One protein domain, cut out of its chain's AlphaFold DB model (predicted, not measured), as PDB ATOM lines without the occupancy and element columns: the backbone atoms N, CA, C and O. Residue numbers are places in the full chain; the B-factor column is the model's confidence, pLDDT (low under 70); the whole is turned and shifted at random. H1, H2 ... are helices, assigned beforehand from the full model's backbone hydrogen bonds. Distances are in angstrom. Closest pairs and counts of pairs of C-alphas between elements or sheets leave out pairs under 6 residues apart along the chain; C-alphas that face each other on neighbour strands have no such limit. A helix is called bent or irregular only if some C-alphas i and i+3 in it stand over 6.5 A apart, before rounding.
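Overview. This is residues 2 to 49 of the 508 residues of the protein "KR domain-containing protein" of Nocardia terpenica (UniProt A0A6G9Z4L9). One long helix, H2, makes the length of a rod, and a short helix, H1, folds back under its first turns at a steep angle, like a hook at one end. At the other end of H2 the last stretch, residues 43 to 49, has no named element and turns back. The printed part has 48 residues with two named helices, H1 then H2 along the chain, and no named strand; the class is all helix. The whole is extended, with a radius of gyration of the C-alphas of 15.2 A and spans of 46 by 17 by 16 A.

Arrangement. H2, residues 17 to 42, touches H1, residues 2 to 11, with its residues 20 to 24 alone. The closest C-alphas of the two are those of Ala 4 and Leu 20, 6.5 A apart, and 4 pairs of C-alphas are within 8 A. Their lines stand at a steep tilt of 60 degrees, and they run opposite ways. Their centres are 17.7 A apart. A tight link of 5 residues joins them. In H1 and H2 every O i to N i+4 pair is within hydrogen-bond range.

Along the chain. H2 has 26 residues and measures 37.1 A from C-alpha 17 at (87.233, -14.389, -61.013) to C-alpha 42 at (82.338, -44.519, -82.052). H1 has 10 residues and measures 14.6 A, from C-alpha 2 at (88.892, -28.112, -58.180) to C-alpha 11. Neither helix is bent or irregular.

Size, cuts and confidence. The two C-alphas farthest apart, those of Lys 13 and Gly 44, are 45.8 A from each other. Residues 8 to 13, of which 8 to 11 belong to H1, stand free, and so do residues 39 to 44, of which 39 to 42 belong to H2. The printed part has no cut. The mean pLDDT of the printed part is 82.4; residues 2 to 9 and residue 12 are under 70.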
ATOM      1  N   LYS A   2      87.617 -27.415 -57.864       63.69
ATOM      2  CA  LYS A   2      88.892 -28.112 -58.180       63.69
ATOM      3  C   LYS A   2      89.878 -27.292 -59.041       63.69
ATOM      4  O   LYS A   2      91.074 -27.338 -58.792       63.69
ATOM      5  N   VAL A   3      89.376 -26.491 -59.989       60.94
ATOM      6  CA  VAL A   3      90.188 -25.582 -60.834       60.94
ATOM      7  C   VAL A   3      90.855 -24.465 -60.019       60.94
ATOM      8  O   VAL A   3      92.031 -24.178 -60.213       60.94
ATOM      9  N   ALA A   4      90.127 -23.885 -59.060       60.06
ATOM     10  CA  ALA A   4      90.650 -22.842 -58.179       60.06
ATOM     11  C   ALA A   4      91.735 -23.380 -57.232       60.06
ATOM     12  O   ALA A   4      92.767 -22.744 -57.052       60.06
ATOM     13  N   ALA A   5      91.541 -24.590 -56.697       61.25
ATOM     14  CA  ALA A   5      92.532 -25.256 -55.856       61.25
ATOM     15  C   ALA A   5      93.823 -25.608 -56.621       61.25
ATOM     16  O   ALA A   5      94.912 -25.497 -56.062       61.25
ATOM     17  N   ALA A   6      93.714 -26.004 -57.895       66.25
ATOM     18  CA  ALA A   6      94.868 -26.280 -58.748       66.25
ATOM     19  C   ALA A   6      95.656 -25.001 -59.084       66.25
ATOM     20  O   ALA A   6      96.868 -24.986 -58.905       66.25
ATOM     21  N   HIS A   7      94.981 -23.913 -59.480       65.00
ATOM     22  CA  HIS A   7      95.645 -22.640 -59.792       65.00
ATOM     23  C   HIS A   7      96.370 -22.040 -58.577       65.00
ATOM     24  O   HIS A   7      97.529 -21.643 -58.693       65.00
ATOM     25  N   SER A   8      95.729 -22.030 -57.401       61.25
ATOM     26  CA  SER A   8      96.351 -21.523 -56.169       61.25
ATOM     27  C   SER A   8      97.599 -22.316 -55.770       61.25
ATOM     28  O   SER A   8      98.537 -21.740 -55.225       61.25
ATOM     29  N   LYS A   9      97.650 -23.622 -56.079       64.31
ATOM     30  CA  LYS A   9      98.840 -24.463 -55.871       64.31
ATOM     31  C   LYS A   9      99.988 -24.128 -56.827       64.31
ATOM     32  O   LYS A   9     101.138 -24.276 -56.438       64.31
ATOM     33  N   THR A  10      99.691 -23.713 -58.059       70.56
ATOM     34  CA  THR A  10     100.709 -23.443 -59.091       70.56
ATOM     35  C   THR A  10     101.258 -22.016 -59.031       70.56
ATOM     36  O   THR A  10     102.439 -21.818 -59.289       70.56
ATOM     37  N   MET A  11     100.429 -21.026 -58.685       70.31
ATOM     38  CA  MET A  11     100.785 -19.598 -58.778       70.31
ATOM     39  C   MET A  11     101.045 -18.917 -57.424       70.31
ATOM     40  O   MET A  11     101.381 -17.736 -57.396       70.31
ATOM     41  N   GLY A  12     100.859 -19.621 -56.299       68.75
ATOM     42  CA  GLY A  12     101.122 -19.096 -54.949       68.75
ATOM     43  C   GLY A  12     100.189 -17.963 -54.492       68.75
ATOM     44  O   GLY A  12     100.412 -17.377 -53.437       68.75
ATOM     45  N   LYS A  13      99.140 -17.651 -55.265       74.75
ATOM     46  CA  LYS A  13      98.136 -16.620 -54.968       74.75
ATOM     47  C   LYS A  13      96.739 -17.048 -55.445       74.75
ATOM     48  O   LYS A  13      96.648 -17.859 -56.372       74.75
ATOM     49  N   PRO A  14      95.650 -16.528 -54.846       73.00
ATOM     50  CA  PRO A  14      94.294 -16.819 -55.301       73.00
ATOM     51  C   PRO A  14      94.058 -16.265 -56.711       73.00
ATOM     52  O   PRO A  14      94.381 -15.112 -56.986       73.00
ATOM     53  N   ALA A  15      93.463 -17.078 -57.584       74.62
ATOM     54  CA  ALA A  15      93.037 -16.646 -58.913       74.62
ATOM     55  C   ALA A  15      91.924 -15.590 -58.828       74.62
ATOM     56  O   ALA A  15      90.975 -15.734 -58.049       74.62
ATOM     57  N   THR A  16      91.974 -14.580 -59.691       82.50
ATOM     58  CA  THR A  16      90.861 -13.646 -59.889       82.50
ATOM     59  C   THR A  16      89.649 -14.354 -60.519       82.50
ATOM     60  O   THR A  16      89.799 -15.362 -61.218       82.50
ATOM     61  N   PRO A  17      88.419 -13.824 -60.362       76.81
ATOM     62  CA  PRO A  17      87.233 -14.389 -61.013       76.81
ATOM     63  C   PRO A  17      87.343 -14.494 -62.541       76.81
ATOM     64  O   PRO A  17      86.758 -15.398 -63.134       76.81
ATOM     65  N   ARG A  18      88.091 -13.586 -63.185       73.44
ATOM     66  CA  ARG A  18      88.362 -13.627 -64.629       73.44
ATOM     67  C   ARG A  18      89.278 -14.798 -64.983       73.44
ATOM     68  O   ARG A  18      88.896 -15.613 -65.810       73.44
ATOM     69  N   GLU A  19      90.404 -14.944 -64.287       77.75
ATOM     70  CA  GLU A  19      91.336 -16.061 -64.501       77.75
ATOM     71  C   GLU A  19      90.662 -17.420 -64.260       77.75
ATOM     72  O   GLU A  19      90.858 -18.359 -65.027       77.75
ATOM     73  N   LEU A  20      89.809 -17.531 -63.233       78.25
ATOM     74  CA  LEU A  20      89.039 -18.754 -62.987       78.25
ATOM     75  C   LEU A  20      88.065 -19.075 -64.121       78.25
ATOM     76  O   LEU A  20      87.932 -20.248 -64.479       78.25
ATOM     77  N   ARG A  21      87.391 -18.064 -64.686       77.12
ATOM     78  CA  ARG A  21      86.513 -18.243 -65.851       77.12
ATOM     79  C   ARG A  21      87.306 -18.670 -67.081       77.12
ATOM     80  O   ARG A  21      86.894 -19.628 -67.726       77.12
ATOM     81  N   ASP A  22      88.453 -18.052 -67.344       76.62
ATOM     82  CA  ASP A  22      89.297 -18.375 -68.500       76.62
ATOM     83  C   ASP A  22      89.840 -19.811 -68.415       76.62
ATOM     84  O   ASP A  22      89.761 -20.582 -69.375       76.62
ATOM     85  N   ILE A  23      90.330 -20.221 -67.240       83.06
ATOM     86  CA  ILE A  23      90.813 -21.593 -67.019       83.06
ATOM     87  C   ILE A  23      89.655 -22.590 -67.114       83.06
ATOM     88  O   ILE A  23      89.791 -23.629 -67.763       83.06
ATOM     89  N   SER A  24      88.513 -22.290 -66.489       82.75
ATOM     90  CA  SER A  24      87.329 -23.150 -66.567       82.75
ATOM     91  C   SER A  24      86.849 -23.304 -68.011       82.75
ATOM     92  O   SER A  24      86.579 -24.424 -68.436       82.75
ATOM     93  N   GLY A  25      86.800 -22.210 -68.773       81.62
ATOM     94  CA  GLY A  25      86.431 -22.206 -70.187       81.62
ATOM     95  C   GLY A  25      87.356 -23.088 -71.021       81.62
ATOM     96  O   GLY A  25      86.880 -23.956 -71.746       81.62
ATOM     97  N   ARG A  26      88.678 -22.971 -70.836       85.56
ATOM     98  CA  ARG A  26      89.661 -23.839 -71.512       85.56
ATOM     99  C   ARG A  26      89.466 -25.321 -71.196       85.56
ATOM    100  O   ARG A  26      89.540 -26.153 -72.096       85.56
ATOM    101  N   VAL A  27      89.229 -25.667 -69.929       89.06
ATOM    102  CA  VAL A  27      89.013 -27.065 -69.520       89.06
ATOM    103  C   VAL A  27      87.717 -27.619 -70.108       89.06
ATOM    104  O   VAL A  27      87.697 -28.772 -70.540       89.06
ATOM    105  N   LEU A  28      86.648 -26.820 -70.126       86.38
ATOM    106  CA  LEU A  28      85.371 -27.202 -70.728       86.38
ATOM    107  C   LEU A  28      85.512 -27.401 -72.241       86.38
ATOM    108  O   LEU A  28      85.133 -28.462 -72.724       86.38
ATOM    109  N   ALA A  29      86.173 -26.482 -72.950       85.75
ATOM    110  CA  ALA A  29      86.437 -26.612 -74.385       85.75
ATOM    111  C   ALA A  29      87.264 -27.869 -74.714       85.75
ATOM    112  O   ALA A  29      86.935 -28.626 -75.620       85.75
ATOM    113  N   GLN A  30      88.309 -28.166 -73.935       90.62
ATOM    114  CA  GLN A  30      89.085 -29.398 -74.122       90.62
ATOM    115  C   GLN A  30      88.277 -30.672 -73.845       90.62
ATOM    116  O   GLN A  30      88.562 -31.717 -74.429       90.62
ATOM    117  N   ARG A  31      87.314 -30.626 -72.916       92.44
ATOM    118  CA  ARG A  31      86.404 -31.753 -72.666       92.44
ATOM    119  C   ARG A  31      85.457 -31.944 -73.835       92.44
ATOM    120  O   ARG A  31      85.352 -33.067 -74.303       92.44
ATOM    121  N   GLU A  32      84.850 -30.866 -74.312       90.19
ATOM    122  CA  GLU A  32      83.972 -30.876 -75.480       90.19
ATOM    123  C   GLU A  32      84.684 -31.463 -76.703       90.19
ATOM    124  O   GLU A  32      84.182 -32.417 -77.286       90.19
ATOM    125  N   ILE A  33      85.905 -31.005 -77.009       92.50
ATOM    126  CA  ILE A  33      86.719 -31.561 -78.103       92.50
ATOM    127  C   ILE A  33      86.909 -33.074 -77.935       92.50
ATOM    128  O   ILE A  33      86.676 -33.824 -78.878       92.50
ATOM    129  N   ARG A  34      87.307 -33.551 -76.746       94.50
ATOM    130  CA  ARG A  34      87.500 -34.995 -76.513       94.50
ATOM    131  C   ARG A  34      86.207 -35.785 -76.689       94.50
ATOM    132  O   ARG A  34      86.236 -36.795 -77.381       94.50
ATOM    133  N   THR A  35      85.101 -35.303 -76.127       95.00
ATOM    134  CA  THR A  35      83.786 -35.936 -76.271       95.00
ATOM    135  C   THR A  35      83.388 -36.042 -77.743       95.00
ATOM    136  O   THR A  35      82.991 -37.115 -78.187       95.00
ATOM    137  N   THR A  36      83.551 -34.971 -78.523       92.62
ATOM    138  CA  THR A  36      83.249 -34.977 -79.961       92.62
ATOM    139  C   THR A  36      84.131 -35.974 -80.715       92.62
ATOM    140  O   THR A  36      83.628 -36.751 -81.522       92.62
ATOM    141  N   LEU A  37      85.438 -36.016 -80.433       96.38
ATOM    142  CA  LEU A  37      86.352 -36.979 -81.064       96.38
ATOM    143  C   LEU A  37      85.996 -38.432 -80.711       96.38
ATOM    144  O   LEU A  37      86.057 -39.302 -81.575       96.38
ATOM    145  N   GLU A  38      85.617 -38.709 -79.462       96.31
ATOM    146  CA  GLU A  38      85.148 -40.031 -79.025       96.31
ATOM    147  C   GLU A  38      83.853 -40.435 -79.737       96.31
ATOM    148  O   GLU A  38      83.751 -41.560 -80.225       96.31
ATOM    149  N   GLN A  39      82.898 -39.511 -79.872       94.25
ATOM    150  CA  GLN A  39      81.658 -39.741 -80.616       94.25
ATOM    151  C   GLN A  39      81.929 -40.038 -82.092       94.25
ATOM    152  O   GLN A  39      81.367 -40.989 -82.627       94.25
ATOM    153  N   VAL A  40      82.817 -39.286 -82.747       94.94
ATOM    154  CA  VAL A  40      83.200 -39.533 -84.147       94.94
ATOM    155  C   VAL A  40      83.844 -40.916 -84.302       94.94
ATOM    156  O   VAL A  40      83.442 -41.687 -85.173       94.94
ATOM    157  N   ARG A  41      84.765 -41.293 -83.403       96.31
ATOM    158  CA  ARG A  41      85.392 -42.630 -83.407       96.31
ATOM    159  C   ARG A  41      84.393 -43.755 -83.162       96.31
ATOM    160  O   ARG A  41      84.514 -44.809 -83.780       96.31
ATOM    161  N   ALA A  42      83.392 -43.539 -82.309       96.75
ATOM    162  CA  ALA A  42      82.338 -44.519 -82.052       96.75
ATOM    163  C   ALA A  42      81.491 -44.834 -83.302       96.75
ATOM    164  O   ALA A  42      80.911 -45.913 -83.380       96.75
ATOM    165  N   HIS A  43      81.474 -43.942 -84.298       94.88
ATOM    166  CA  HIS A  43      80.852 -44.174 -85.608       94.88
ATOM    167  C   HIS A  43      81.807 -44.832 -86.627       94.88
ATOM    168  O   HIS A  43      81.489 -44.898 -87.812       94.88
ATOM    169  N   GLY A  44      82.978 -45.314 -86.194       96.31
ATOM    170  CA  GLY A  44      83.956 -45.995 -87.051       96.31
ATOM    171  C   GLY A  44      84.818 -45.061 -87.905       96.31
ATOM    172  O   GLY A  44      85.472 -45.523 -88.835       96.31
ATOM    173  N   VAL A  45      84.822 -43.756 -87.612       96.44
ATOM    174  CA  VAL A  45      85.602 -42.755 -88.353       96.44
ATOM    175  C   VAL A  45      86.963 -42.539 -87.689       96.44
ATOM    176  O   VAL A  45      87.048 -42.252 -86.492       96.44
ATOM    177  N   GLU A  46      88.038 -42.627 -88.475       94.19
ATOM    178  CA  GLU A  46      89.369 -42.198 -88.039       94.19
ATOM    179  C   GLU A  46      89.433 -40.667 -87.975       94.19
ATOM    180  O   GLU A  46      89.067 -39.975 -88.926       94.19
ATOM    181  N   VAL A  47      89.885 -40.128 -86.840       94.69
ATOM    182  CA  VAL A  47      89.924 -38.680 -86.604       94.69
ATOM    183  C   VAL A  47      91.191 -38.261 -85.867       94.69
ATOM    184  O   VAL A  47      91.486 -38.740 -84.761       94.69
ATOM    185  N   ASP A  48      91.880 -37.299 -86.477       92.69
ATOM    186  CA  ASP A  48      93.067 -36.633 -85.957       92.69
ATOM    187  C   ASP A  48      92.722 -35.199 -85.539       92.69
ATOM    188  O   ASP A  48      92.044 -34.466 -86.259       92.69
ATOM    189  N   TYR A  49      93.202 -34.785 -84.364       94.12
ATOM    190  CA  TYR A  49      93.076 -33.409 -83.888       94.12
ATOM    191  C   TYR A  49      94.432 -32.710 -83.960       94.12
ATOM    192  O   TYR A  49      95.360 -33.072 -83.237       94.12
TER     193      TYR A  49